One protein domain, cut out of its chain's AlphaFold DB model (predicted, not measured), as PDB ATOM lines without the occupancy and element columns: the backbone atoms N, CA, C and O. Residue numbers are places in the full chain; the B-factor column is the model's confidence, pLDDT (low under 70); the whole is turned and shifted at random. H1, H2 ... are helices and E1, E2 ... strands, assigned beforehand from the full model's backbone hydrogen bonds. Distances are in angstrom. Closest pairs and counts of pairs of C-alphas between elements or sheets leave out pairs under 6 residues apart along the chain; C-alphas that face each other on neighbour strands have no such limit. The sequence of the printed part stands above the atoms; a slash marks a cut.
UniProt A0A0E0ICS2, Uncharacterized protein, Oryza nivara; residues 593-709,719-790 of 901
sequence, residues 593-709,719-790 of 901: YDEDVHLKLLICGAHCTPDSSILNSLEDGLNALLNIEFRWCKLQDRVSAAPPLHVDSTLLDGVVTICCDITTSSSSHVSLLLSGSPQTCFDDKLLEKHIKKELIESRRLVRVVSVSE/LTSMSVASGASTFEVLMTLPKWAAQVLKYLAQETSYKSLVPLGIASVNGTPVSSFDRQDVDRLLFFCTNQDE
ATOM      1  N   TYR A 593      15.750  20.942 -40.206       86.94
ATOM      2  CA  TYR A 593      16.475  20.865 -38.938       86.94
ATOM      3  C   TYR A 593      17.402  19.652 -38.939       86.94
ATOM      4  O   TYR A 593      16.961  18.524 -39.154       86.94
ATOM      5  N   ASP A 594      18.673  19.887 -38.629       87.38
ATOM      6  CA  ASP A 594      19.640  18.848 -38.289       87.38
ATOM      7  C   ASP A 594      20.722  19.426 -37.362       87.38
ATOM      8  O   ASP A 594      20.824  20.643 -37.186       87.38
ATOM      9  N   GLU A 595      21.514  18.551 -36.757       89.25
ATOM     10  CA  GLU A 595      22.693  18.907 -35.971       89.25
ATOM     11  C   GLU A 595      23.924  18.972 -36.886       89.25
ATOM     12  O   GLU A 595      24.220  18.021 -37.613       89.25
ATOM     13  N   ASP A 596      24.679  20.069 -36.826       90.25
ATOM     14  CA  ASP A 596      26.007  20.139 -37.441       90.25
ATOM     15  C   ASP A 596      26.980  19.225 -36.679       90.25
ATOM     16  O   ASP A 596      27.103  19.299 -35.454       90.25
ATOM     17  N   VAL A 597      27.700  18.373 -37.408       92.31
ATOM     18  CA  VAL A 597      28.700  17.445 -36.864       92.31
ATOM     19  C   VAL A 597      30.074  17.701 -37.468       92.31
ATOM     20  O   VAL A 597      30.203  18.119 -38.619       92.31
ATOM     21  N   HIS A 598      31.118  17.387 -36.704       92.25
ATOM     22  CA  HIS A 598      32.481  17.371 -37.223       92.25
ATOM     23  C   HIS A 598      32.781  16.051 -37.952       92.25
ATOM     24  O   HIS A 598      32.524  14.955 -37.442       92.25
ATOM     25  N   LEU A 599      33.350  16.164 -39.150       93.00
ATOM     26  CA  LEU A 599      33.701  15.072 -40.050       93.00
ATOM     27  C   LEU A 599      35.201  15.106 -40.345       93.00
ATOM     28  O   LEU A 599      35.710  16.057 -40.937       93.00
ATOM     29  N   LYS A 600      35.895  14.040 -39.948       92.31
ATOM     30  CA  LYS A 600      37.314  13.804 -40.214       92.31
ATOM     31  C   LYS A 600      37.476  13.144 -41.580       92.31
ATOM     32  O   LYS A 600      36.973  12.038 -41.801       92.31
ATOM     33  N   LEU A 601      38.200  13.800 -42.476       92.75
ATOM     34  CA  LEU A 601      38.570  13.293 -43.795       92.75
ATOM     35  C   LEU A 601      40.077  13.025 -43.845       92.75
ATOM     36  O   LEU A 601      40.858  13.768 -43.251       92.75
ATOM     37  N   LEU A 602      40.481  11.986 -44.577       91.19
ATOM     38  CA  LEU A 602      41.875  11.802 -44.996       91.19
ATOM     39  C   LEU A 602      41.978  12.091 -46.492       91.19
ATOM     40  O   LEU A 602      41.229  11.499 -47.272       91.19
ATOM     41  N   ILE A 603      42.886  12.982 -46.879       90.88
ATOM     42  CA  ILE A 603      43.068  13.453 -48.257       90.88
ATOM     43  C   ILE A 603      44.409  12.952 -48.799       90.88
ATOM     44  O   ILE A 603      45.440  13.094 -48.144       90.88
ATOM     45  N   CYS A 604      44.400  12.359 -49.991       89.69
ATOM     46  CA  CYS A 604      45.590  11.872 -50.682       89.69
ATOM     47  C   CYS A 604      46.423  13.034 -51.247       89.69
ATOM     48  O   CYS A 604      45.921  13.864 -52.012       89.69
ATOM     49  N   GLY A 605      47.703  13.086 -50.882       82.12
ATOM     50  CA  GLY A 605      48.627  14.135 -51.309       82.12
ATOM     51  C   GLY A 605      49.947  14.094 -50.541       82.12
ATOM     52  O   GLY A 605      50.091  13.339 -49.579       82.12
ATOM     53  N   ALA A 606      50.909  14.913 -50.963       69.81
ATOM     54  CA  ALA A 606      52.118  15.175 -50.182       69.81
ATOM     55  C   ALA A 606      51.800  15.938 -48.878       69.81
ATOM     56  O   ALA A 606      50.731  16.540 -48.737       69.81
ATOM     57  N   HIS A 607      52.742  15.922 -47.932       58.06
ATOM     58  CA  HIS A 607      52.594  16.573 -46.629       58.06
ATOM     59  C   HIS A 607      52.753  18.090 -46.725       58.06
ATOM     60  O   HIS A 607      53.811  18.647 -46.456       58.06
ATOM     61  N   CYS A 608      51.654  18.744 -47.077       55.56
ATOM     62  CA  CYS A 608      51.468  20.180 -46.958       55.56
ATOM     63  C   CYS A 608      50.746  20.508 -45.642       55.56
ATOM     64  O   CYS A 608      49.932  19.725 -45.141       55.56
ATOM     65  N   THR A 609      50.995  21.698 -45.091       55.22
ATOM     66  CA  THR A 609      49.970  22.349 -44.270       55.22
ATOM     67  C   THR A 609      48.737  22.557 -45.154       55.22
ATOM     68  O   THR A 609      48.903  22.978 -46.298       55.22
ATOM     69  N   PRO A 610      47.513  22.249 -44.694       63.25
ATOM     70  CA  PRO A 610      46.331  22.399 -45.531       63.25
ATOM     71  C   PRO A 610      46.027  23.889 -45.730       63.25
ATOM     72  O   PRO A 610      45.390  24.529 -44.893       63.25
ATOM     73  N   ASP A 611      46.521  24.439 -46.836       70.06
ATOM     74  CA  ASP A 611      46.341  25.841 -47.199       70.06
ATOM     75  C   ASP A 611      44.858  26.186 -47.380       70.06
ATOM     76  O   ASP A 611      44.042  25.359 -47.803       70.06
ATOM     77  N   SER A 612      44.504  27.449 -47.132       75.69
ATOM     78  CA  SER A 612      43.138  27.951 -47.333       75.69
ATOM     79  C   SER A 612      42.638  27.746 -48.769       75.69
ATOM     80  O   SER A 612      41.447  27.527 -48.974       75.69
ATOM     81  N   SER A 613      43.537  27.743 -49.756       76.75
ATOM     82  CA  SER A 613      43.252  27.424 -51.159       76.75
ATOM     83  C   SER A 613      42.738  25.988 -51.346       76.75
ATOM     84  O   SER A 613      41.736  25.787 -52.030       76.75
ATOM     85  N   ILE A 614      43.384  25.005 -50.707       79.44
ATOM     86  CA  ILE A 614      43.016  23.580 -50.737       79.44
ATOM     87  C   ILE A 614      41.724  23.353 -49.949       79.44
ATOM     88  O   ILE A 614      40.818  22.670 -50.427       79.44
ATOM     89  N   LEU A 615      41.623  23.947 -48.758       85.50
ATOM     90  CA  LEU A 615      40.462  23.804 -47.880       85.50
ATOM     91  C   LEU A 615      39.187  24.388 -48.510       85.50
ATOM     92  O   LEU A 615      38.148  23.732 -48.468       85.50
ATOM     93  N   ASN A 616      39.274  25.553 -49.162       86.56
ATOM     94  CA  ASN A 616      38.156  26.141 -49.906       86.56
ATOM     95  C   ASN A 616      37.751  25.271 -51.110       86.56
ATOM     96  O   ASN A 616      36.575  24.949 -51.250       86.56
ATOM     97  N   SER A 617      38.704  24.823 -51.942       88.31
ATOM     98  CA  SER A 617      38.386  23.953 -53.090       88.31
ATOM     99  C   SER A 617      37.756  22.615 -52.655       88.31
ATOM    100  O   SER A 617      36.891  22.090 -53.357       88.31
ATOM    101  N   LEU A 618      38.119  22.085 -51.481       90.56
ATOM    102  CA  LEU A 618      37.497  20.890 -50.900       90.56
ATOM    103  C   LEU A 618      36.103  21.174 -50.300       90.56
ATOM    104  O   LEU A 618      35.216  20.328 -50.418       90.56
ATOM    105  N   GLU A 619      35.875  22.351 -49.705       91.81
ATOM    106  CA  GLU A 619      34.541  22.813 -49.282       91.81
ATOM    107  C   GLU A 619      33.592  22.909 -50.486       91.81
ATOM    108  O   GLU A 619      32.515  22.306 -50.477       91.81
ATOM    109  N   ASP A 620      34.002  23.603 -51.548       90.88
ATOM    110  CA  ASP A 620      33.202  23.768 -52.764       90.88
ATOM    111  C   ASP A 620      32.970  22.421 -53.474       90.88
ATOM    112  O   ASP A 620      31.847  22.125 -53.890       90.88
ATOM    113  N   GLY A 621      33.987  21.552 -53.534       92.81
ATOM    114  CA  GLY A 621      33.879  20.215 -54.129       92.81
ATOM    115  C   GLY A 621      32.930  19.281 -53.375       92.81
ATOM    116  O   GLY A 621      32.163  18.538 -53.995       92.81
ATOM    117  N   LEU A 622      32.910  19.348 -52.040       94.06
ATOM    118  CA  LEU A 622      31.949  18.608 -51.217       94.06
ATOM    119  C   LEU A 622      30.528  19.173 -51.339       94.06
ATOM    120  O   LEU A 622      29.581  18.395 -51.462       94.06
ATOM    121  N   ASN A 623      30.355  20.498 -51.382       92.56
ATOM    122  CA  ASN A 623      29.048  21.103 -51.662       92.56
ATOM    123  C   ASN A 623      28.552  20.723 -53.080       92.56
ATOM    124  O   ASN A 623      27.370  20.424 -53.256       92.56
ATOM    125  N   ALA A 624      29.434  20.641 -54.085       92.19
ATOM    126  CA  ALA A 624      29.099  20.144 -55.426       92.19
ATOM    127  C   ALA A 624      28.675  18.660 -55.422       92.19
ATOM    128  O   ALA A 624      27.688  18.303 -56.072       92.19
ATOM    129  N   LEU A 625      29.358  17.808 -54.649       93.38
ATOM    130  CA  LEU A 625      28.987  16.399 -54.467       93.38
ATOM    131  C   LEU A 625      27.608  16.235 -53.809       93.38
ATOM    132  O   LEU A 625      26.794  15.440 -54.280       93.38
ATOM    133  N   LEU A 626      27.304  17.013 -52.769       92.31
ATOM    134  CA  LEU A 626      25.971  17.002 -52.159       92.31
ATOM    135  C   LEU A 626      24.908  17.501 -53.156       92.31
ATOM    136  O   LEU A 626      23.877  16.852 -53.320       92.31
ATOM    137  N   ASN A 627      25.175  18.564 -53.921       90.94
ATOM    138  CA  ASN A 627      24.257  19.040 -54.966       90.94
ATOM    139  C   ASN A 627      23.917  17.958 -56.011       90.94
ATOM    140  O   ASN A 627      22.752  17.832 -56.400       90.94
ATOM    141  N   ILE A 628      24.892  17.138 -56.426       89.81
ATOM    142  CA  ILE A 628      24.663  15.968 -57.298       89.81
ATOM    143  C   ILE A 628      23.685  14.979 -56.644       89.81
ATOM    144  O   ILE A 628      22.756  14.500 -57.301       89.81
ATOM    145  N   GLU A 629      23.865  14.707 -55.351       90.50
ATOM    146  CA  GLU A 629      23.064  13.742 -54.600       90.50
ATOM    147  C   GLU A 629      21.617  14.183 -54.350       90.50
ATOM    148  O   GLU A 629      20.708  13.351 -54.458       90.50
ATOM    149  N   PHE A 630      21.367  15.471 -54.083       88.50
ATOM    150  CA  PHE A 630      20.016  15.962 -53.768       88.50
ATOM    151  C   PHE A 630      19.221  16.458 -54.971       88.50
ATOM    152  O   PHE A 630      17.995  16.333 -54.960       88.50
ATOM    153  N   ARG A 631      19.855  16.910 -56.063       86.62
ATOM    154  CA  ARG A 631      19.117  17.406 -57.247       86.62
ATOM    155  C   ARG A 631      18.148  16.369 -57.822       86.62
ATOM    156  O   ARG A 631      17.080  16.725 -58.324       86.62
ATOM    157  N   TRP A 632      18.489  15.088 -57.686       81.75
ATOM    158  CA  TRP A 632      17.675  13.952 -58.123       81.75
ATOM    159  C   TRP A 632      17.210  13.043 -56.982       81.75
ATOM    160  O   TRP A 632      16.845  11.897 -57.247       81.75
ATOM    161  N   CYS A 633      17.176  13.541 -55.738       87.94
ATOM    162  CA  CYS A 633      16.565  12.783 -54.651       87.94
ATOM    163  C   CYS A 633      15.067  12.532 -54.910       87.94
ATOM    164  O   CYS A 633      14.462  13.137 -55.802       87.94
ATOM    165  N   LYS A 634      14.456  11.638 -54.139       89.94
ATOM    166  CA  LYS A 634      13.009  11.409 -54.146       89.94
ATOM    167  C   LYS A 634      12.472  11.363 -52.732       89.94
ATOM    168  O   LYS A 634      13.125  10.760 -51.882       89.94
ATOM    169  N   LEU A 635      11.280  11.908 -52.519       90.75
ATOM    170  CA  LEU A 635      10.503  11.624 -51.313       90.75
ATOM    171  C   LEU A 635       9.996  10.171 -51.368       90.75
ATOM    172  O   LEU A 635       9.491   9.739 -52.405       90.75
ATOM    173  N   GLN A 636      10.174   9.421 -50.279       87.62
ATOM    174  CA  GLN A 636       9.728   8.028 -50.142       87.62
ATOM    175  C   GLN A 636       8.538   7.917 -49.187       87.62
ATOM    176  O   GLN A 636       7.525   7.322 -49.544       87.62
ATOM    177  N   ASP A 637       8.663   8.504 -47.995       83.44
ATOM    178  CA  ASP A 637       7.635   8.489 -46.952       83.44
ATOM    179  C   ASP A 637       7.690   9.782 -46.120       83.44
ATOM    180  O   ASP A 637       8.697  10.502 -46.124       83.44
ATOM    181  N   ARG A 638       6.604  10.087 -45.404       83.69
ATOM    182  CA  ARG A 638       6.518  11.208 -44.462       83.69
ATOM    183  C   ARG A 638       5.692  10.841 -43.233       83.69
ATOM    184  O   ARG A 638       4.584  10.318 -43.335       83.69
ATOM    185  N   VAL A 639       6.197  11.202 -42.061       82.44
ATOM    186  CA  VAL A 639       5.563  10.929 -40.767       82.44
ATOM    187  C   VAL A 639       5.447  12.232 -39.982       82.44
ATOM    188  O   VAL A 639       6.424  12.969 -39.850       82.44
ATOM    189  N   SER A 640       4.264  12.527 -39.439       76.94
ATOM    190  CA  SER A 640       4.069  13.679 -38.549       76.94
ATOM    191  C   SER A 640       4.992  13.582 -37.336       76.94
ATOM    192  O   SER A 640       4.973  12.581 -36.619       76.94
ATOM    193  N   ALA A 641       5.786  14.625 -37.100       77.25
ATOM    194  CA  ALA A 641       6.781  14.665 -36.036       77.25
ATOM    195  C   ALA A 641       6.416  15.719 -34.984       77.25
ATOM    196  O   ALA A 641       5.715  16.690 -35.268       77.25
ATOM    197  N   ALA A 642       6.915  15.547 -33.760       70.00
ATOM    198  CA  ALA A 642       6.882  16.624 -32.778       70.00
ATOM    199  C   ALA A 642       7.840  17.754 -33.217       70.00
ATOM    200  O   ALA A 642       8.923  17.448 -33.728       70.00
ATOM    201  N   PRO A 643       7.488  19.039 -33.016       63.59
ATOM    202  CA  PRO A 643       8.417  20.141 -33.247       63.59
ATOM    203  C   PRO A 643       9.665  19.999 -32.350       63.59
ATOM    204  O   PRO A 643       9.551  19.501 -31.225       63.59
ATOM    205  N   PRO A 644      10.859  20.434 -32.804       68.06
ATOM    206  CA  PRO A 644      12.070  20.356 -31.991       68.06
ATOM    207  C   PRO A 644      11.938  21.177 -30.701       68.06
ATOM    208  O   PRO A 644      11.439  22.300 -30.727       68.06
ATOM    209  N   LEU A 645      12.481  20.662 -29.592       59.19
ATOM    210  CA  LEU A 645      12.394  21.249 -28.236       59.19
ATOM    211  C   LEU A 645      13.038  22.647 -28.072       59.19
ATOM    212  O   LEU A 645      13.033  23.200 -26.975       59.19
ATOM    213  N   HIS A 646      13.612  23.201 -29.142       58.09
ATOM    214  CA  HIS A 646      14.332  24.476 -29.180       58.09
ATOM    215  C   HIS A 646      13.757  25.470 -30.208       58.09
ATOM    216  O   HIS A 646      14.406  26.463 -30.523       58.09
ATOM    217  N   VAL A 647      12.568  25.207 -30.766       57.84
ATOM    218  CA  VAL A 647      11.850  26.172 -31.617       57.84
ATOM    219  C   VAL A 647      10.896  26.986 -30.748       57.84
ATOM    220  O   VAL A 647      10.055  26.405 -30.063       57.84
ATOM    221  N   ASP A 648      11.015  28.315 -30.786       52.25
ATOM    222  CA  ASP A 648      10.101  29.210 -30.072       52.25
ATOM    223  C   ASP A 648       8.646  28.957 -30.483       52.25
ATOM    224  O   ASP A 648       8.309  28.885 -31.668       52.25
ATOM    225  N   SER A 649       7.761  28.847 -29.492       50.91
ATOM    226  CA  SER A 649       6.351  28.492 -29.697       50.91
ATOM    227  C   SER A 649       5.558  29.528 -30.499       50.91
ATOM    228  O   SER A 649       4.496  29.204 -31.024       50.91
ATOM    229  N   THR A 650       6.082  30.746 -30.644       49.94
ATOM    230  CA  THR A 650       5.537  31.817 -31.491       49.94
ATOM    231  C   THR A 650       5.772  31.604 -32.991       49.94
ATOM    232  O   THR A 650       5.064  32.206 -33.788       49.94
ATOM    233  N   LEU A 651       6.714  30.740 -33.394       52.50
ATOM    234  CA  LEU A 651       6.994  30.407 -34.803       52.50
ATOM    235  C   LEU A 651       6.176  29.215 -35.332       52.50
ATOM    236  O   LEU A 651       6.373  28.800 -36.473       52.50
ATOM    237  N   LEU A 652       5.315  28.616 -34.504       54.81
ATOM    238  CA  LEU A 652       4.643  27.348 -34.813       54.81
ATOM    239  C   LEU A 652       3.146  27.476 -35.125       54.81
ATOM    240  O   LEU A 652       2.539  26.484 -35.531       54.81
ATOM    241  N   ASP A 653       2.536  28.654 -34.961       58.06
ATOM    242  CA  ASP A 653       1.107  28.808 -35.243       58.06
ATOM    243  C   ASP A 653       0.843  28.683 -36.755       58.06
ATOM    244  O   ASP A 653       1.434  29.382 -37.577       58.06
ATOM    245  N   GLY A 654       0.013  27.710 -37.133       69.38
ATOM    246  CA  GLY A 654      -0.205  27.325 -38.530       69.38
ATOM    247  C   GLY A 654       0.921  26.522 -39.211       69.38
ATOM    248  O   GLY A 654       0.802  26.266 -40.409       69.38
ATOM    249  N   VAL A 655       1.976  26.085 -38.506       80.94
ATOM    250  CA  VAL A 655       3.123  25.346 -39.087       80.94
ATOM    251  C   VAL A 655       3.109  23.863 -38.686       80.94
ATOM    252  O   VAL A 655       2.911  23.515 -37.524       80.94
ATOM    253  N   VAL A 656       3.360  22.956 -39.638       84.56
ATOM    254  CA  VAL A 656       3.416  21.497 -39.405       84.56
ATOM    255  C   VAL A 656       4.866  21.024 -39.398       84.56
ATOM    256  O   VAL A 656       5.612  21.345 -40.320       84.56
ATOM    257  N   THR A 657       5.251  20.213 -38.406       88.00
ATOM    258  CA  THR A 657       6.539  19.495 -38.407       88.00
ATOM    259  C   THR A 657       6.351  18.058 -38.903       88.00
ATOM    260  O   THR A 657       5.471  17.337 -38.428       88.00
ATOM    261  N   ILE A 658       7.187  17.627 -39.847       89.25
ATOM    262  CA  ILE A 658       7.202  16.266 -40.394       89.25
ATOM    263  C   ILE A 658       8.636  15.734 -40.485       89.25
ATOM    264  O   ILE A 658       9.576  16.476 -40.768       89.25
ATOM    265  N   CYS A 659       8.801  14.433 -40.264       90.19
ATOM    266  CA  CYS A 659       9.983  13.693 -40.685       90.19
ATOM    267  C   CYS A 659       9.734  13.169 -42.105       90.19
ATOM    268  O   CYS A 659       8.676  12.593 -42.362       90.19
ATOM    269  N   CYS A 660      10.676  13.381 -43.019       90.81
ATOM    270  CA  CYS A 660      10.603  12.948 -44.412       90.81
ATOM    271  C   CYS A 660      11.763  12.009 -44.728       90.81
ATOM    272  O   CYS A 660      12.920  12.417 -44.623       90.81
ATOM    273  N   ASP A 661      11.461  10.798 -45.182       91.69
ATOM    274  CA  ASP A 661      12.475   9.891 -45.707       91.69
ATOM    275  C   ASP A 661      12.674  10.163 -47.198       91.69
ATOM    276  O   ASP A 661      11.738  10.083 -48.001       91.69
ATOM    277  N   ILE A 662      13.913  10.476 -47.574       92.38
ATOM    278  CA  ILE A 662      14.327  10.688 -48.958       92.38
ATOM    279  C   ILE A 662      15.392   9.671 -49.381       92.38
ATOM    280  O   ILE A 662      16.202   9.201 -48.581       92.38
ATOM    281  N   THR A 663      15.416   9.358 -50.673       91.38
ATOM    282  CA  THR A 663      16.499   8.591 -51.307       91.38
ATOM    283  C   THR A 663      17.282   9.501 -52.245       91.38
ATOM    284  O   THR A 663      16.670  10.178 -53.068       91.38
ATOM    285  N   THR A 664      18.611   9.532 -52.135       90.31
ATOM    286  CA  THR A 664      19.509  10.392 -52.932       90.31
ATOM    287  C   THR A 664      19.824   9.810 -54.319       90.31
ATOM    288  O   THR A 664      19.395   8.702 -54.653       90.31
ATOM    289  N   SER A 665      20.594  10.533 -55.146       86.44
ATOM    290  CA  SER A 665      21.018  10.056 -56.477       86.44
ATOM    291  C   SER A 665      21.810   8.738 -56.437       86.44
ATOM    292  O   SER A 665      21.645   7.917 -57.345       86.44
ATOM    293  N   SER A 666      22.600   8.500 -55.381       84.44
ATOM    294  CA  SER A 666      23.337   7.245 -55.177       84.44
ATOM    295  C   SER A 666      22.493   6.077 -54.665       84.44
ATOM    296  O   SER A 666      22.935   4.932 -54.718       84.44
ATOM    297  N   SER A 667      21.242   6.328 -54.267       86.38
ATOM    298  CA  SER A 667      20.378   5.433 -53.477       86.38
ATOM    299  C   SER A 667      20.651   5.419 -51.964       86.38
ATOM    300  O   SER A 667      20.091   4.573 -51.266       86.38
ATOM    301  N   SER A 668      21.422   6.375 -51.425       88.06
ATOM    302  CA  SER A 668      21.493   6.580 -49.971       88.06
ATOM    303  C   SER A 668      20.111   6.937 -49.424       88.06
ATOM    304  O   SER A 668      19.408   7.763 -50.006       88.06
ATOM    305  N   HIS A 669      19.734   6.363 -48.283       89.62
ATOM    306  CA  HIS A 669      18.525   6.746 -47.551       89.62
ATOM    307  C   HIS A 669      18.866   7.781 -46.476       89.62
ATOM    308  O   HIS A 669      19.871   7.634 -45.779       89.62
ATOM    309  N   VAL A 670      18.047   8.826 -46.365       91.44
ATOM    310  CA  VAL A 670      18.234   9.952 -45.441       91.44
ATOM    311  C   VAL A 670      16.883  10.370 -44.867       91.44
ATOM    312  O   VAL A 670      15.963  10.657 -45.629       91.44
ATOM    313  N   SER A 671      16.787  10.468 -43.544       91.06
ATOM    314  CA  SER A 671      15.628  11.036 -42.845       91.06
ATOM    315  C   SER A 671      15.884  12.511 -42.524       91.06
ATOM    316  O   SER A 671      16.894  12.834 -41.896       91.06
ATOM    317  N   LEU A 672      14.981  13.405 -42.928       91.38
ATOM    318  CA  LEU A 672      15.058  14.846 -42.669       91.38
ATOM    319  C   LEU A 672      13.893  15.300 -41.789       91.38
ATOM    320  O   LEU A 672      12.734  15.090 -42.143       91.38
ATOM    321  N   LEU A 673      14.186  15.985 -40.683       91.06
ATOM    322  CA  LEU A 673      13.171  16.689 -39.902       91.06
ATOM    323  C   LEU A 673      12.969  18.088 -40.493       91.06
ATOM    324  O   LEU A 673      13.934  18.831 -40.656       91.06
ATOM    325  N   LEU A 674      11.732  18.467 -40.809       90.88
ATOM    326  CA  LEU A 674      11.425  19.795 -41.344       90.88
ATOM    327  C   LEU A 674      10.100  20.344 -40.816       90.88
ATOM    328  O   LEU A 674       9.201  19.587 -40.448       90.88
ATOM    329  N   SER A 675       9.978  21.668 -40.802       89.31
ATOM    330  CA  SER A 675       8.721  22.382 -40.572       89.31
ATOM    331  C   SER A 675       8.325  23.170 -41.819       89.31
ATOM    332  O   SER A 675       9.185  23.600 -42.581       89.31
ATOM    333  N   GLY A 676       7.028  23.344 -42.057       87.19
ATOM    334  CA  GLY A 676       6.518  24.108 -43.195       87.19
ATOM    335  C   GLY A 676       5.005  24.284 -43.138       87.19
ATOM    336  O   GLY A 676       4.339  23.764 -42.236       87.19
ATOM    337  N   SER A 677       4.443  25.017 -44.100       85.50
ATOM    338  CA  SER A 677       2.986  25.195 -44.160       85.50
ATOM    339  C   SER A 677       2.273  23.848 -44.394       85.50
ATOM    340  O   SER A 677       2.816  22.993 -45.099       85.50
ATOM    341  N   PRO A 678       1.036  23.634 -43.901       83.12
ATOM    342  CA  PRO A 678       0.250  22.440 -44.218       83.12
ATOM    343  C   PRO A 678       0.103  22.216 -45.730       83.12
ATOM    344  O   PRO A 678       0.143  21.083 -46.201       83.12
ATOM    345  N   GLN A 679      -0.028  23.301 -46.500       82.25
ATOM    346  CA  GLN A 679      -0.152  23.256 -47.960       82.25
ATOM    347  C   GLN A 679       1.132  22.715 -48.607       82.25
ATOM    348  O   GLN A 679       1.066  21.920 -49.542       82.25
ATOM    349  N   THR A 680       2.290  23.097 -48.062       84.88
ATOM    350  CA  THR A 680       3.610  22.629 -48.494       84.88
ATOM    351  C   THR A 680       3.882  21.194 -48.054       84.88
ATOM    352  O   THR A 680       4.354  20.388 -48.847       84.88
ATOM    353  N   CYS A 681       3.559  20.856 -46.806       85.62
ATOM    354  CA  CYS A 681       3.864  19.568 -46.185       85.62
ATOM    355  C   CYS A 681       2.964  18.407 -46.654       85.62
ATOM    356  O   CYS A 681       3.386  17.252 -46.557       85.62
ATOM    357  N   PHE A 682       1.753  18.680 -47.164       84.31
ATOM    358  CA  PHE A 682       0.787  17.641 -47.568       84.31
ATOM    359  C   PHE A 682       0.671  17.366 -49.088       84.31
ATOM    360  O   PHE A 682       0.032  16.378 -49.460       84.31
ATOM    361  N   ASP A 683       1.334  18.135 -49.963       87.69
ATOM    362  CA  ASP A 683       1.553  17.773 -51.382       87.69
ATOM    363  C   ASP A 683       2.983  17.246 -51.577       87.69
ATOM    364  O   ASP A 683       3.943  18.010 -51.542       87.69
ATOM    365  N   ASP A 684       3.133  15.946 -51.843       88.19
ATOM    366  CA  ASP A 684       4.435  15.280 -52.013       88.19
ATOM    367  C   ASP A 684       5.310  15.886 -53.119       88.19
ATOM    368  O   ASP A 684       6.533  15.950 -52.992       88.19
ATOM    369  N   LYS A 685       4.702  16.350 -54.218       88.00
ATOM    370  CA  LYS A 685       5.431  16.887 -55.380       88.00
ATOM    371  C   LYS A 685       5.901  18.311 -55.132       88.00
ATOM    372  O   LYS A 685       6.921  18.729 -55.682       88.00
ATOM    373  N   LEU A 686       5.135  19.063 -54.353       88.25
ATOM    374  CA  LEU A 686       5.481  20.416 -53.950       88.25
ATOM    375  C   LEU A 686       6.468  20.382 -52.772       88.25
ATOM    376  O   LEU A 686       7.444  21.129 -52.795       88.25
ATOM    377  N   LEU A 687       6.314  19.451 -51.829       89.56
ATOM    378  CA  LEU A 687       7.265  19.167 -50.752       89.56
ATOM    379  C   LEU A 687       8.637  18.736 -51.287       89.56
ATOM    380  O   LEU A 687       9.641  19.347 -50.932       89.56
ATOM    381  N   GLU A 688       8.701  17.751 -52.193       90.56
ATOM    382  CA  GLU A 688       9.970  17.295 -52.784       90.56
ATOM    383  C   GLU A 688      10.711  18.444 -53.491       90.56
ATOM    384  O   GLU A 688      11.931  18.569 -53.379       90.56
ATOM    385  N   LYS A 689       9.978  19.331 -54.180       88.94
ATOM    386  CA  LYS A 689      10.554  20.540 -54.781       88.94
ATOM    387  C   LYS A 689      11.120  21.502 -53.740       88.94
ATOM    388  O   LYS A 689      12.207  22.026 -53.967       88.94
ATOM    389  N   HIS A 690      10.416  21.742 -52.635       89.06
ATOM    390  CA  HIS A 690      10.898  22.624 -51.572       89.06
ATOM    391  C   HIS A 690      12.112  22.038 -50.850       89.06
ATOM    392  O   HIS A 690      13.087  22.759 -50.671       89.06
ATOM    393  N   ILE A 691      12.123  20.733 -50.553       90.06
ATOM    394  CA  ILE A 691      13.295  20.031 -49.998       90.06
ATOM    395  C   ILE A 691      14.504  20.205 -50.924       90.06
ATOM    396  O   ILE A 691      15.577  20.595 -50.472       90.06
ATOM    397  N   LYS A 692      14.336  19.984 -52.233       90.06
ATOM    398  CA  LYS A 692      15.418  20.170 -53.213       90.06
ATOM    399  C   LYS A 692      15.869  21.622 -53.336       90.06
ATOM    400  O   LYS A 692      17.060  21.856 -53.497       90.06
ATOM    401  N   LYS A 693      14.935  22.578 -53.307       88.75
ATOM    402  CA  LYS A 693      15.232  24.014 -53.363       88.75
ATOM    403  C   LYS A 693      16.060  24.417 -52.147       88.75
ATOM    404  O   LYS A 693      17.153  24.930 -52.329       88.75
ATOM    405  N   GLU A 694      15.591  24.099 -50.945       88.12
ATOM    406  CA  GLU A 694      16.286  24.380 -49.687       88.12
ATOM    407  C   GLU A 694      17.693  23.761 -49.688       88.12
ATOM    408  O   GLU A 694      18.678  24.479 -49.581       88.12
ATOM    409  N   LEU A 695      17.826  22.454 -49.944       87.88
ATOM    410  CA  LEU A 695      19.123  21.756 -49.919       87.88
ATOM    411  C   LEU A 695      20.145  22.218 -50.980       87.88
ATOM    412  O   LEU A 695      21.310  21.842 -50.879       87.88
ATOM    413  N   ILE A 696      19.735  22.982 -52.000       85.81
ATOM    414  CA  ILE A 696      20.604  23.432 -53.109       85.81
ATOM    415  C   ILE A 696      20.783  24.961 -53.116       85.81
ATOM    416  O   ILE A 696      21.809  25.461 -53.581       85.81
ATOM    417  N   GLU A 697      19.814  25.723 -52.601       80.75
ATOM    418  CA  GLU A 697      19.873  27.186 -52.494       80.75
ATOM    419  C   GLU A 697      20.397  27.656 -51.122       80.75
ATOM    420  O   GLU A 697      21.001  28.734 -51.054       80.75
ATOM    421  N   SER A 698      20.277  26.843 -50.059       69.81
ATOM    422  CA  SER A 698      20.891  27.096 -48.745       69.81
ATOM    423  C   SER A 698      22.403  26.877 -48.804       69.81
ATOM    424  O   SER A 698      22.929  25.766 -48.751       69.81
ATOM    425  N   ARG A 699      23.118  27.992 -48.984       56.28
ATOM    426  CA  ARG A 699      24.548  28.026 -49.313       56.28
ATOM    427  C   ARG A 699      25.422  27.538 -48.153       56.28
ATOM    428  O   ARG A 699      25.275  28.023 -47.036       56.28
ATOM    429  N   ARG A 700      26.419  26.705 -48.487       66.12
ATOM    430  CA  ARG A 700      27.445  26.136 -47.588       66.12
ATOM    431  C   ARG A 700      26.888  25.190 -46.524       66.12
ATOM    432  O   ARG A 700      26.907  25.482 -45.332       66.12
ATOM    433  N   LEU A 701      26.465  24.015 -46.991       81.62
ATOM    434  CA  LEU A 701      26.182  22.853 -46.148       81.62
ATOM    435  C   LEU A 701      27.462  22.303 -45.509       81.62
ATOM    436  O   LEU A 701      27.444  21.894 -44.357       81.62
ATOM    437  N   VAL A 702      28.571  22.298 -46.253       87.44
ATOM    438  CA  VAL A 702      29.903  21.976 -45.719       87.44
ATOM    439  C   VAL A 702      30.665  23.265 -45.452       87.44
ATOM    440  O   VAL A 702      30.588  24.195 -46.261       87.44
ATOM    441  N   ARG A 703      31.379  23.304 -44.322       87.12
ATOM    442  CA  ARG A 703      32.211  24.418 -43.856       87.12
ATOM    443  C   ARG A 703      33.546  23.913 -43.301       87.12
ATOM    444  O   ARG A 703      33.562  22.964 -42.516       87.12
ATOM    445  N   VAL A 704      34.652  24.559 -43.658       83.44
ATOM    446  CA  VAL A 704      35.993  24.260 -43.108       83.44
ATOM    447  C   VAL A 704      36.065  24.559 -41.604       83.44
ATOM    448  O   VAL A 704      35.644  25.630 -41.165       83.44
ATOM    449  N   VAL A 705      36.660  23.660 -40.807       79.81
ATOM    450  CA  VAL A 705      37.028  23.964 -39.412       79.81
ATOM    451  C   VAL A 705      38.438  24.548 -39.366       79.81
ATOM    452  O   VAL A 705      39.426  23.839 -39.546       79.81
ATOM    453  N   SER A 706      38.544  25.846 -39.079       63.31
ATOM    454  CA  SER A 706      39.824  26.489 -38.779       63.31
ATOM    455  C   SER A 706      40.331  26.044 -37.402       63.31
ATOM    456  O   SER A 706      39.887  26.564 -36.376       63.31
ATOM    457  N   VAL A 707      41.250  25.079 -37.374       56.34
ATOM    458  CA  VAL A 707      41.938  24.651 -36.146       56.34
ATOM    459  C   VAL A 707      42.865  25.776 -35.666       56.34
ATOM    460  O   VAL A 707      43.607  26.346 -36.465       56.34
ATOM    461  N   SER A 708      42.814  26.100 -34.372       45.50
ATOM    462  CA  SER A 708      43.738  27.055 -33.741       45.50
ATOM    463  C   SER A 708      45.173  26.525 -33.790       45.50
ATOM    464  O   SER A 708      45.389  25.335 -33.569       45.50
ATOM    465  N   GLU A 709      46.169  27.388 -34.016       47.53
ATOM    466  CA  GLU A 709      47.578  26.955 -34.010       47.53
ATOM    467  C   GLU A 709      48.013  26.389 -32.642       47.53
ATOM    468  O   GLU A 709      48.878  25.518 -32.604       47.53
ATOM    469  N   LEU A 719      49.821   9.412 -42.394       67.19
ATOM    470  CA  LEU A 719      48.785   8.402 -42.197       67.19
ATOM    471  C   LEU A 719      48.720   7.519 -43.446       67.19
ATOM    472  O   LEU A 719      47.965   7.764 -44.388       67.19
ATOM    473  N   THR A 720      49.571   6.499 -43.438       72.25
ATOM    474  CA  THR A 720      49.779   5.529 -44.511       72.25
ATOM    475  C   THR A 720      49.162   4.191 -44.104       72.25
ATOM    476  O   THR A 720      49.416   3.656 -43.026       72.25
ATOM    477  N   SER A 721      48.309   3.636 -44.962       77.69
ATOM    478  CA  SER A 721      47.729   2.301 -44.782       77.69
ATOM    479  C   SER A 721      47.401   1.713 -46.140       77.69
ATOM    480  O   SER A 721      46.791   2.392 -46.957       77.69
ATOM    481  N   MET A 722      47.703   0.436 -46.380       79.62
ATOM    482  CA  MET A 722      47.351  -0.216 -47.653       79.62
ATOM    483  C   MET A 722      45.842  -0.191 -47.956       79.62
ATOM    484  O   MET A 722      45.455  -0.315 -49.113       79.62
ATOM    485  N   SER A 723      44.991  -0.003 -46.939       80.00
ATOM    486  CA  SER A 723      43.539   0.154 -47.092       80.00
ATOM    487  C   SER A 723      43.067   1.579 -47.415       80.00
ATOM    488  O   SER A 723      41.884   1.754 -47.680       80.00
ATOM    489  N   VAL A 724      43.938   2.593 -47.376       85.44
ATOM    490  CA  VAL A 724      43.606   4.020 -47.557       85.44
ATOM    491  C   VAL A 724      44.544   4.604 -48.614       85.44
ATOM    492  O   VAL A 724      45.758   4.562 -48.442       85.44
ATOM    493  N   ALA A 725      44.002   5.115 -49.726       84.81
ATOM    494  CA  ALA A 725      44.795   5.606 -50.866       84.81
ATOM    495  C   ALA A 725      45.924   4.634 -51.292       84.81
ATOM    496  O   ALA A 725      47.046   5.047 -51.573       84.81
ATOM    497  N   SER A 726      45.654   3.320 -51.293       85.19
ATOM    498  CA  SER A 726      46.625   2.257 -51.622       85.19
ATOM    499  C   SER A 726      47.983   2.331 -50.887       85.19
ATOM    500  O   SER A 726      48.981   1.838 -51.413       85.19
ATOM    501  N   GLY A 727      48.049   2.931 -49.692       82.56
ATOM    502  CA  GLY A 727      49.296   3.110 -48.931       82.56
ATOM    503  C   GLY A 727      50.032   4.436 -49.160       82.56
ATOM    504  O   GLY A 727      51.099   4.625 -48.580       82.56
ATOM    505  N   ALA A 728      49.485   5.353 -49.964       84.38
ATOM    506  CA  ALA A 728      50.041   6.692 -50.151       84.38
ATOM    507  C   ALA A 728      50.004   7.549 -48.877       84.38
ATOM    508  O   ALA A 728      49.259   7.274 -47.933       84.38
ATOM    509  N   SER A 729      50.775   8.639 -48.886       84.06
ATOM    510  CA  SER A 729      50.651   9.702 -47.891       84.06
ATOM    511  C   SER A 729      49.246  10.306 -47.915       84.06
ATOM    512  O   SER A 729      48.688  10.610 -48.978       84.06
ATOM    513  N   THR A 730      48.680  10.491 -46.724       87.06
ATOM    514  CA  THR A 730      47.446  11.251 -46.535       87.06
ATOM    515  C   THR A 730      47.594  12.241 -45.391       87.06
ATOM    516  O   THR A 730      48.277  11.967 -44.398       87.06
ATOM    517  N   PHE A 731      46.942  13.393 -45.537       84.62
ATOM    518  CA  PHE A 731      46.810  14.403 -44.492       84.62
ATOM    519  C   PHE A 731      45.357  14.497 -44.017       84.62
ATOM    520  O   PHE A 731      44.421  14.102 -44.716       84.62
ATOM    521  N   GLU A 732      45.173  14.992 -42.797       86.81
ATOM    522  CA  GLU A 732      43.872  15.078 -42.141       86.81
ATOM    523  C   GLU A 732      43.221  16.448 -42.347       86.81
ATOM    524  O   GLU A 732      43.875  17.481 -42.215       86.81
ATOM    525  N   VAL A 733      41.916  16.451 -42.633       87.88
ATOM    526  CA  VAL A 733      41.087  17.661 -42.708       87.88
ATOM    527  C   VAL A 733      39.828  17.469 -41.866       87.88
ATOM    528  O   VAL A 733      39.203  16.407 -41.905       87.88
ATOM    529  N   LEU A 734      39.442  18.507 -41.122       89.25
ATOM    530  CA  LEU A 734      38.227  18.534 -40.314       89.25
ATOM    531  C   LEU A 734      37.204  19.496 -40.934       89.25
ATOM    532  O   LEU A 734      37.479  20.683 -41.113       89.25
ATOM    533  N   MET A 735      36.021  18.976 -41.253       90.94
ATOM    534  CA  MET A 735      34.893  19.740 -41.793       90.94
ATOM    535  C   MET A 735      33.728  19.755 -40.802       90.94
ATOM    536  O   MET A 735      33.549  18.802 -40.046       90.94
ATOM    537  N   THR A 736      32.902  20.796 -40.843       92.94
ATOM    538  CA  THR A 736      31.582  20.843 -40.199       92.94
ATOM    539  C   THR A 736      30.504  20.782 -41.272       92.94
ATOM    540  O   THR A 736      30.585  21.506 -42.265       92.94
ATOM    541  N   LEU A 737      29.509  19.920 -41.082       93.50
ATOM    542  CA  LEU A 737      28.348  19.779 -41.965       93.50
ATOM    543  C   LEU A 737      27.185  19.082 -41.234       93.50
ATOM    544  O   LEU A 737      27.440  18.414 -40.228       93.50
ATOM    545  N   PRO A 738      25.945  19.130 -41.753       92.56
ATOM    546  CA  PRO A 738      24.826  18.378 -41.197       92.56
ATOM    547  C   PRO A 738      25.116  16.878 -41.043       92.56
ATOM    548  O   PRO A 738      25.716  16.233 -41.911       92.56
ATOM    549  N   LYS A 739      24.640  16.295 -39.947       91.88
ATOM    550  CA  LYS A 739      24.680  14.858 -39.628       91.88
ATOM    551  C   LYS A 739      24.170  13.983 -40.774       91.88
ATOM    552  O   LYS A 739      24.784  12.951 -41.058       91.88
ATOM    553  N   TRP A 740      23.113  14.396 -41.476       90.19
ATOM    554  CA  TRP A 740      22.617  13.693 -42.662       90.19
ATOM    555  C   TRP A 740      23.630  13.715 -43.820       90.19
ATOM    556  O   TRP A 740      23.789  12.720 -44.529       90.19
ATOM    557  N   ALA A 741      24.384  14.805 -43.995       93.06
ATOM    558  CA  ALA A 741      25.387  14.923 -45.054       93.06
ATOM    559  C   ALA A 741      26.609  14.044 -44.744       93.06
ATOM    560  O   ALA A 741      27.114  13.336 -45.618       93.06
ATOM    561  N   ALA A 742      27.019  13.997 -43.473       93.38
ATOM    562  CA  ALA A 742      28.038  13.068 -42.987       93.38
ATOM    563  C   ALA A 742      27.648  11.590 -43.205       93.38
ATOM    564  O   ALA A 742      28.513  10.765 -43.510       93.38
ATOM    565  N   GLN A 743      26.358  11.244 -43.092       92.88
ATOM    566  CA  GLN A 743      25.854   9.900 -43.406       92.88
ATOM    567  C   GLN A 743      25.972   9.574 -44.902       92.88
ATOM    568  O   GLN A 743      26.491   8.509 -45.234       92.88
ATOM    569  N   VAL A 744      25.579  10.488 -45.800       94.06
ATOM    570  CA  VAL A 744      25.691  10.279 -47.260       94.06
ATOM    571  C   VAL A 744      27.147  10.140 -47.705       94.06
ATOM    572  O   VAL A 744      27.470   9.209 -48.438       94.06
ATOM    573  N   LEU A 745      28.059  10.990 -47.220       95.50
ATOM    574  CA  LEU A 745      29.488  10.866 -47.547       95.50
ATOM    575  C   LEU A 745      30.082   9.541 -47.034       95.50
ATOM    576  O   LEU A 745      30.914   8.933 -47.709       95.50
ATOM    577  N   LYS A 746      29.630   9.052 -45.871       94.56
ATOM    578  CA  LYS A 746      30.041   7.745 -45.339       94.56
ATOM    579  C   LYS A 746      29.451   6.571 -46.129       94.56
ATOM    580  O   LYS A 746      30.132   5.556 -46.265       94.56
ATOM    581  N   TYR A 747      28.232   6.696 -46.653       94.25
ATOM    582  CA  TYR A 747      27.643   5.709 -47.563       94.25
ATOM    583  C   TYR A 747      28.429   5.643 -48.880       94.25
ATOM    584  O   TYR A 747      28.909   4.572 -49.247       94.25
ATOM    585  N   LEU A 748      28.681   6.792 -49.519       93.75
ATOM    586  CA  LEU A 748      29.474   6.887 -50.752       93.75
ATOM    587  C   LEU A 748      30.885   6.289 -50.607       93.75
ATOM    588  O   LEU A 748      31.384   5.675 -51.543       93.75
ATOM    589  N   ALA A 749      31.521   6.402 -49.435       94.88
ATOM    590  CA  ALA A 749      32.816   5.764 -49.180       94.88
ATOM    591  C   ALA A 749      32.757   4.221 -49.255       94.88
ATOM    592  O   ALA A 749      33.723   3.582 -49.672       94.88
ATOM    593  N   GLN A 750      31.631   3.609 -48.885       93.12
ATOM    594  CA  GLN A 750      31.445   2.150 -48.875       93.12
ATOM    595  C   GLN A 750      31.014   1.579 -50.236       93.12
ATOM    596  O   GLN A 750      31.043   0.364 -50.421       93.12
ATOM    597  N   GLU A 751      30.646   2.439 -51.187       90.31
ATOM    598  CA  GLU A 751      30.128   2.050 -52.496       90.31
ATOM    599  C   GLU A 751      31.219   2.045 -53.579       90.31
ATOM    600  O   GLU A 751      31.555   3.072 -54.172       90.31
ATOM    601  N   THR A 752      31.722   0.854 -53.918       87.25
ATOM    602  CA  THR A 752      32.771   0.655 -54.943       87.25
ATOM    603  C   THR A 752      32.394   1.203 -56.324       87.25
ATOM    604  O   THR A 752      33.269   1.538 -57.120       87.25
ATOM    605  N   SER A 753      31.092   1.326 -56.609       83.44
ATOM    606  CA  SER A 753      30.563   1.858 -57.871       83.44
ATOM    607  C   SER A 753      30.502   3.395 -57.944       83.44
ATOM    608  O   SER A 753      30.304   3.944 -59.032       83.44
ATOM    609  N   TYR A 754      30.723   4.104 -56.829       84.94
ATOM    610  CA  TYR A 754      30.685   5.567 -56.755       84.94
ATOM    611  C   TYR A 754      32.092   6.141 -56.547       84.94
ATOM    612  O   TYR A 754      32.581   6.309 -55.431       84.94
ATOM    613  N   LYS A 755      32.757   6.486 -57.657       88.69
ATOM    614  CA  LYS A 755      34.089   7.117 -57.646       88.69
ATOM    615  C   LYS A 755      34.092   8.617 -57.321       88.69
ATOM    616  O   LYS A 755      35.160   9.209 -57.283       88.69
ATOM    617  N   SER A 756      32.950   9.252 -57.056       90.12
ATOM    618  CA  SER A 756      32.836  10.719 -56.934       90.12
ATOM    619  C   SER A 756      33.595  11.361 -55.756       90.12
ATOM    620  O   SER A 756      33.871  12.557 -55.802       90.12
ATOM    621  N   LEU A 757      33.989  10.590 -54.734       94.38
ATOM    622  CA  LEU A 757      34.891  11.042 -53.658       94.38
ATOM    623  C   LEU A 757      36.371  11.098 -54.089       94.38
ATOM    624  O   LEU A 757      37.155  11.872 -53.539       94.38
ATOM    625  N   VAL A 758      36.758  10.290 -55.079       93.38
ATOM    626  CA  VAL A 758      38.155  10.064 -55.473       93.38
ATOM    627  C   VAL A 758      38.794  11.265 -56.203       93.38
ATOM    628  O   VAL A 758      39.946  11.569 -55.903       93.38
ATOM    629  N   PRO A 759      38.101  12.030 -57.079       92.12
ATOM    630  CA  PRO A 759      38.625  13.285 -57.633       92.12
ATOM    631  C   PRO A 759      39.012  14.327 -56.582       92.12
ATOM    632  O   PRO A 759      39.965  15.076 -56.779       92.12
ATOM    633  N   LEU A 760      38.282  14.376 -55.465       93.44
ATOM    634  CA  LEU A 760      38.563  15.276 -54.342       93.44
ATOM    635  C   LEU A 760      39.725  14.762 -53.466       93.44
ATOM    636  O   LEU A 760      40.045  15.353 -52.437       93.44
ATOM    637  N   GLY A 761      40.332  13.631 -53.843       92.38
ATOM    638  CA  GLY A 761      41.395  12.965 -53.103       92.38
ATOM    639  C   GLY A 761      40.954  12.343 -51.783       92.38
ATOM    640  O   GLY A 761      41.813  11.916 -51.014       92.38
ATOM    641  N   ILE A 762      39.650  12.268 -51.496       94.44
ATOM    642  CA  ILE A 762      39.138  11.762 -50.220       94.44
ATOM    643  C   ILE A 762      39.376  10.253 -50.161       94.44
ATOM    644  O   ILE A 762      38.723   9.476 -50.852       94.44
ATOM    645  N   ALA A 763      40.321   9.844 -49.322       93.81
ATOM    646  CA  ALA A 763      40.754   8.466 -49.138       93.81
ATOM    647  C   ALA A 763      40.040   7.767 -47.969       93.81
ATOM    648  O   ALA A 763      39.979   6.536 -47.920       93.81
ATOM    649  N   SER A 764      39.500   8.534 -47.015       93.62
ATOM    650  CA  SER A 764      38.738   8.019 -45.873       93.62
ATOM    651  C   SER A 764      37.749   9.054 -45.332       93.62
ATOM    652  O   SER A 764      38.059  10.244 -45.295       93.62
ATOM    653  N   VAL A 765      36.584   8.587 -44.871       95.38
ATOM    654  CA  VAL A 765      35.490   9.385 -44.290       95.38
ATOM    655  C   VAL A 765      35.178   8.865 -42.881       95.38
ATOM    656  O   VAL A 765      34.691   7.743 -42.718       95.38
ATOM    657  N   ASN A 766      35.492   9.643 -41.840       90.25
ATOM    658  CA  ASN A 766      35.438   9.229 -40.425       90.25
ATOM    659  C   ASN A 766      36.059   7.831 -40.189       90.25
ATOM    660  O   ASN A 766      35.458   6.952 -39.567       90.25
ATOM    661  N   GLY A 767      37.251   7.602 -40.752       87.19
ATOM    662  CA  GLY A 767      37.986   6.334 -40.656       87.19
ATOM    663  C   GLY A 767      37.451   5.194 -41.535       87.19
ATOM    664  O   GLY A 767      38.039   4.117 -41.539       87.19
ATOM    665  N   THR A 768      36.376   5.412 -42.298       93.12
ATOM    666  CA  THR A 768      35.859   4.467 -43.304       93.12
ATOM    667  C   THR A 768      36.606   4.704 -44.620       93.12
ATOM    668  O   THR A 768      36.411   5.770 -45.204       93.12
ATOM    669  N   PRO A 769      37.468   3.790 -45.103       94.19
ATOM    670  CA  PRO A 769      38.196   4.011 -46.349       94.19
ATOM    671  C   PRO A 769      37.260   4.097 -47.557       94.19
ATOM    672  O   PRO A 769      36.219   3.438 -47.578       94.19
ATOM    673  N   VAL A 770      37.641   4.882 -48.565       95.75
ATOM    674  CA  VAL A 770      36.885   4.988 -49.819       95.75
ATOM    675  C   VAL A 770      37.189   3.776 -50.698       95.75
ATOM    676  O   VAL A 770      38.243   3.671 -51.318       95.75
ATOM    677  N   SER A 771      36.239   2.846 -50.731       92.06
ATOM    678  CA  SER A 771      36.319   1.540 -51.399       92.06
ATOM    679  C   SER A 771      36.503   1.601 -52.921       92.06
ATOM    680  O   SER A 771      36.951   0.629 -53.524       92.06
ATOM    681  N   SER A 772      36.169   2.734 -53.544       90.56
ATOM    682  CA  SER A 772      36.303   2.984 -54.982       90.56
ATOM    683  C   SER A 772      37.654   3.610 -55.384       90.56
ATOM    684  O   SER A 772      37.873   3.879 -56.565       90.56
ATOM    685  N   PHE A 773      38.565   3.833 -54.428       90.81
ATOM    686  CA  PHE A 773      39.858   4.502 -54.622       90.81
ATOM    687  C   PHE A 773      40.970   3.490 -54.947       90.81
ATOM    688  O   PHE A 773      41.413   2.744 -54.072       90.81
ATOM    689  N   ASP A 774      41.454   3.477 -56.192       88.81
ATOM    690  CA  ASP A 774      42.482   2.526 -56.644       88.81
ATOM    691  C   ASP A 774      43.892   3.133 -56.793       88.81
ATOM    692  O   ASP A 774      44.134   4.319 -56.556       88.81
ATOM    693  N   ARG A 775      44.859   2.287 -57.168       87.62
ATOM    694  CA  ARG A 775      46.274   2.658 -57.287       87.62
ATOM    695  C   ARG A 775      46.554   3.632 -58.444       87.62
ATOM    696  O   ARG A 775      47.474   4.434 -58.302       87.62
ATOM    697  N   GLN A 776      45.778   3.598 -59.532       88.06
ATOM    698  CA  GLN A 776      45.917   4.530 -60.662       88.06
ATOM    699  C   GLN A 776      45.371   5.914 -60.300       88.06
ATOM    700  O   GLN A 776      45.960   6.930 -60.672       88.06
ATOM    701  N   ASP A 777      44.279   5.960 -59.529       90.06
ATOM    702  CA  ASP A 777      43.778   7.206 -58.952       90.06
ATOM    703  C   ASP A 777      44.824   7.870 -58.045       90.06
ATOM    704  O   ASP A 777      45.033   9.078 -58.142       90.06
ATOM    705  N   VAL A 778      45.552   7.086 -57.241       88.81
ATOM    706  CA  VAL A 778      46.685   7.578 -56.435       88.81
ATOM    707  C   VAL A 778      47.807   8.152 -57.308       88.81
ATOM    708  O   VAL A 778      48.232   9.280 -57.067       88.81
ATOM    709  N   ASP A 779      48.283   7.420 -58.325       87.75
ATOM    710  CA  ASP A 779      49.385   7.894 -59.187       87.75
ATOM    711  C   ASP A 779      49.027   9.200 -59.912       87.75
ATOM    712  O   ASP A 779      49.850  10.114 -59.987       87.75
ATOM    713  N   ARG A 780      47.778   9.334 -60.377       88.62
ATOM    714  CA  ARG A 780      47.286  10.561 -61.020       88.62
ATOM    715  C   ARG A 780      47.300  11.768 -60.077       88.62
ATOM    716  O   ARG A 780      47.666  12.862 -60.500       88.62
ATOM    717  N   LEU A 781      46.879  11.587 -58.825       89.00
ATOM    718  CA  LEU A 781      46.782  12.670 -57.838       89.00
ATOM    719  C   LEU A 781      48.158  13.071 -57.283       89.00
ATOM    720  O   LEU A 781      48.424  14.258 -57.084       89.00
ATOM    721  N   LEU A 782      49.049  12.098 -57.068       85.88
ATOM    722  CA  LEU A 782      50.404  12.355 -56.575       85.88
ATOM    723  C   LEU A 782      51.330  12.961 -57.637       85.88
ATOM    724  O   LEU A 782      52.200  13.739 -57.257       85.88
ATOM    725  N   PHE A 783      51.119  12.704 -58.934       84.56
ATOM    726  CA  PHE A 783      51.906  13.317 -60.017       84.56
ATOM    727  C   PHE A 783      51.969  14.852 -59.925       84.56
ATOM    728  O   PHE A 783      53.032  15.449 -60.090       84.56
ATOM    729  N   PHE A 784      50.848  15.507 -59.601       79.88
ATOM    730  CA  PHE A 784      50.816  16.963 -59.421       79.88
ATOM    731  C   PHE A 784      51.459  17.438 -58.108       79.88
ATOM    732  O   PHE A 784      51.775  18.616 -57.982       79.88
ATOM    733  N   CYS A 785      51.672  16.541 -57.141       72.38
ATOM    734  CA  CYS A 785      52.417  16.847 -55.920       72.38
ATOM    735  C   CYS A 785      53.935  16.721 -56.153       72.38
ATOM    736  O   CYS A 785      54.682  17.612 -55.767       72.38
ATOM    737  N   THR A 786      54.390  15.661 -56.834       56.22
ATOM    738  CA  THR A 786      55.827  15.374 -57.036       56.22
ATOM    739  C   THR A 786      56.563  16.406 -57.888       56.22
ATOM    740  O   THR A 786      57.780  16.510 -57.799       56.22
ATOM    741  N   ASN A 787      55.848  17.184 -58.705       48.53
ATOM    742  CA  ASN A 787      56.455  18.225 -59.538       48.53
ATOM    743  C   ASN A 787      56.833  19.500 -58.755       48.53
ATOM    744  O   ASN A 787      57.411  20.399 -59.353       48.53
ATOM    745  N   GLN A 788      56.502  19.606 -57.458       48.12
ATOM    746  CA  GLN A 788      56.861  20.768 -56.627       48.12
ATOM    747  C   GLN A 788      58.146  20.539 -55.811       48.12
ATOM    748  O   GLN A 788      58.885  21.490 -55.565       48.12
ATOM    749  N   ASP A 789      58.458  19.285 -55.458       43.41
ATOM    750  CA  ASP A 789      59.668  18.950 -54.694       43.41
ATOM    751  C   ASP A 789      60.958  19.305 -55.466       43.41
ATOM    752  O   ASP A 789      61.939  19.710 -54.849       43.41
ATOM    753  N   GLU A 790      60.978  19.206 -56.805       39.25
ATOM    754  CA  GLU A 790      62.170  19.539 -57.614       39.25
ATOM    755  C   GLU A 790      62.520  21.045 -57.600       39.25
ATOM    756  O   GLU A 790      63.702  21.377 -57.692       39.25
TER     757      GLU A 790
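This is residues 593 to 709 and 719 to 790 of the 901 residues of an uncharacterized protein of Oryza nivara (UniProt A0A0E0ICS2). The domain is elongated, with two small three-stranded sheets set one after the other along its length and H4 in the middle, reaching both: the sheet E2 E3 E4 curls round H3, and H4 lies over E1 and E6 of the sheet E5 E1 E6. H1 and H3 make one long side, meeting near their last residues; H5 extends the end beyond E5 E1 E6, and residues 645 to 651 stick out. The printed part has 189 residues with five named helices and six named strands, in the order E1 H1 E2 E3 E4 H2 H3 E5 H4 E6 H5; the class is mixed and both sheets are antiparallel. It is only just compact, close to loose, with a radius of gyration of the C-alphas of 19.0 A and spans of 65 by 38 by 23 A.

The strongly twisted sheet of E2, residues 634 to 640, E3, residues 656 to 663, and E4, residues 669 to 676, is a meander, each strand the antiparallel neighbour of the one before, with hairpins E2 and E3, and E3 and E4. Within hydrogen-bond range are N 636 and O 661, 2.8 A, and N 660 and O 672, 2.8 A. The sheet curls round H3, residues 684 to 697; the closest C-alphas of E2 and H3 are those of Leu 635 and Glu 688, 5.9 A. H2, residues 678 to 682, is on the same face as H3, at a height over the sheet of 8.2 A, and the two touch only at the corner, C-alphas 680 and 687 being 5.5 A apart. H3 and H4, residues 739 to 750, on one face of this sheet make two layers. H1, residues 612 to 631, touches H3 with residues 627 to 631 alone, closest at the C-alphas of Asn 627 and Ile 696, 6.0 A, at a shallow tilt of 9 degrees, opposite ways. In the other sheet, E1, residues 596 to 604, is the inner strand between E5, residues 730 to 738, and E6, residues 762 to 765; N 599 and O 735, 2.8 A, and N 763 and O 602, 2.8 A, are within hydrogen-bond range. E5, H4 and E6 form a split strand-helix-strand unit, two strands running the same way with E1 between them, its crossover right-handed. H4 runs along the strands at a height over the sheet of 8.3 A, at 24 degrees to E1 on the local plane. H5, residues 775 to 790, only grazes this sheet with residues 777 to 785. Every O i to N i+4 pair is within range in H1, H2 and H3, but 7 of 8 in H4 and 6 of 12 in H5.

E1 begins at C-alpha 596 (26.007, 20.139, -37.441) and measures 25.0 A; H1 measures 28.0 A and E5 24.3 A. H5, 23.2 A with a kink of 39 degrees near residue 784, ends at C-alpha 790 (62.170, 19.539, -57.614).

The C-alphas of Gly 654 and Glu 790 are the two farthest apart, 65.7 A. Residues 710 to 718 are not printed, with 20.3 A between C-alphas 709 and 719. The links E2 to E3 and H4 to E6 are long. The mean pLDDT of the printed part is 83.1; residues 643 to 654 and 786 to 790 are among those under 70.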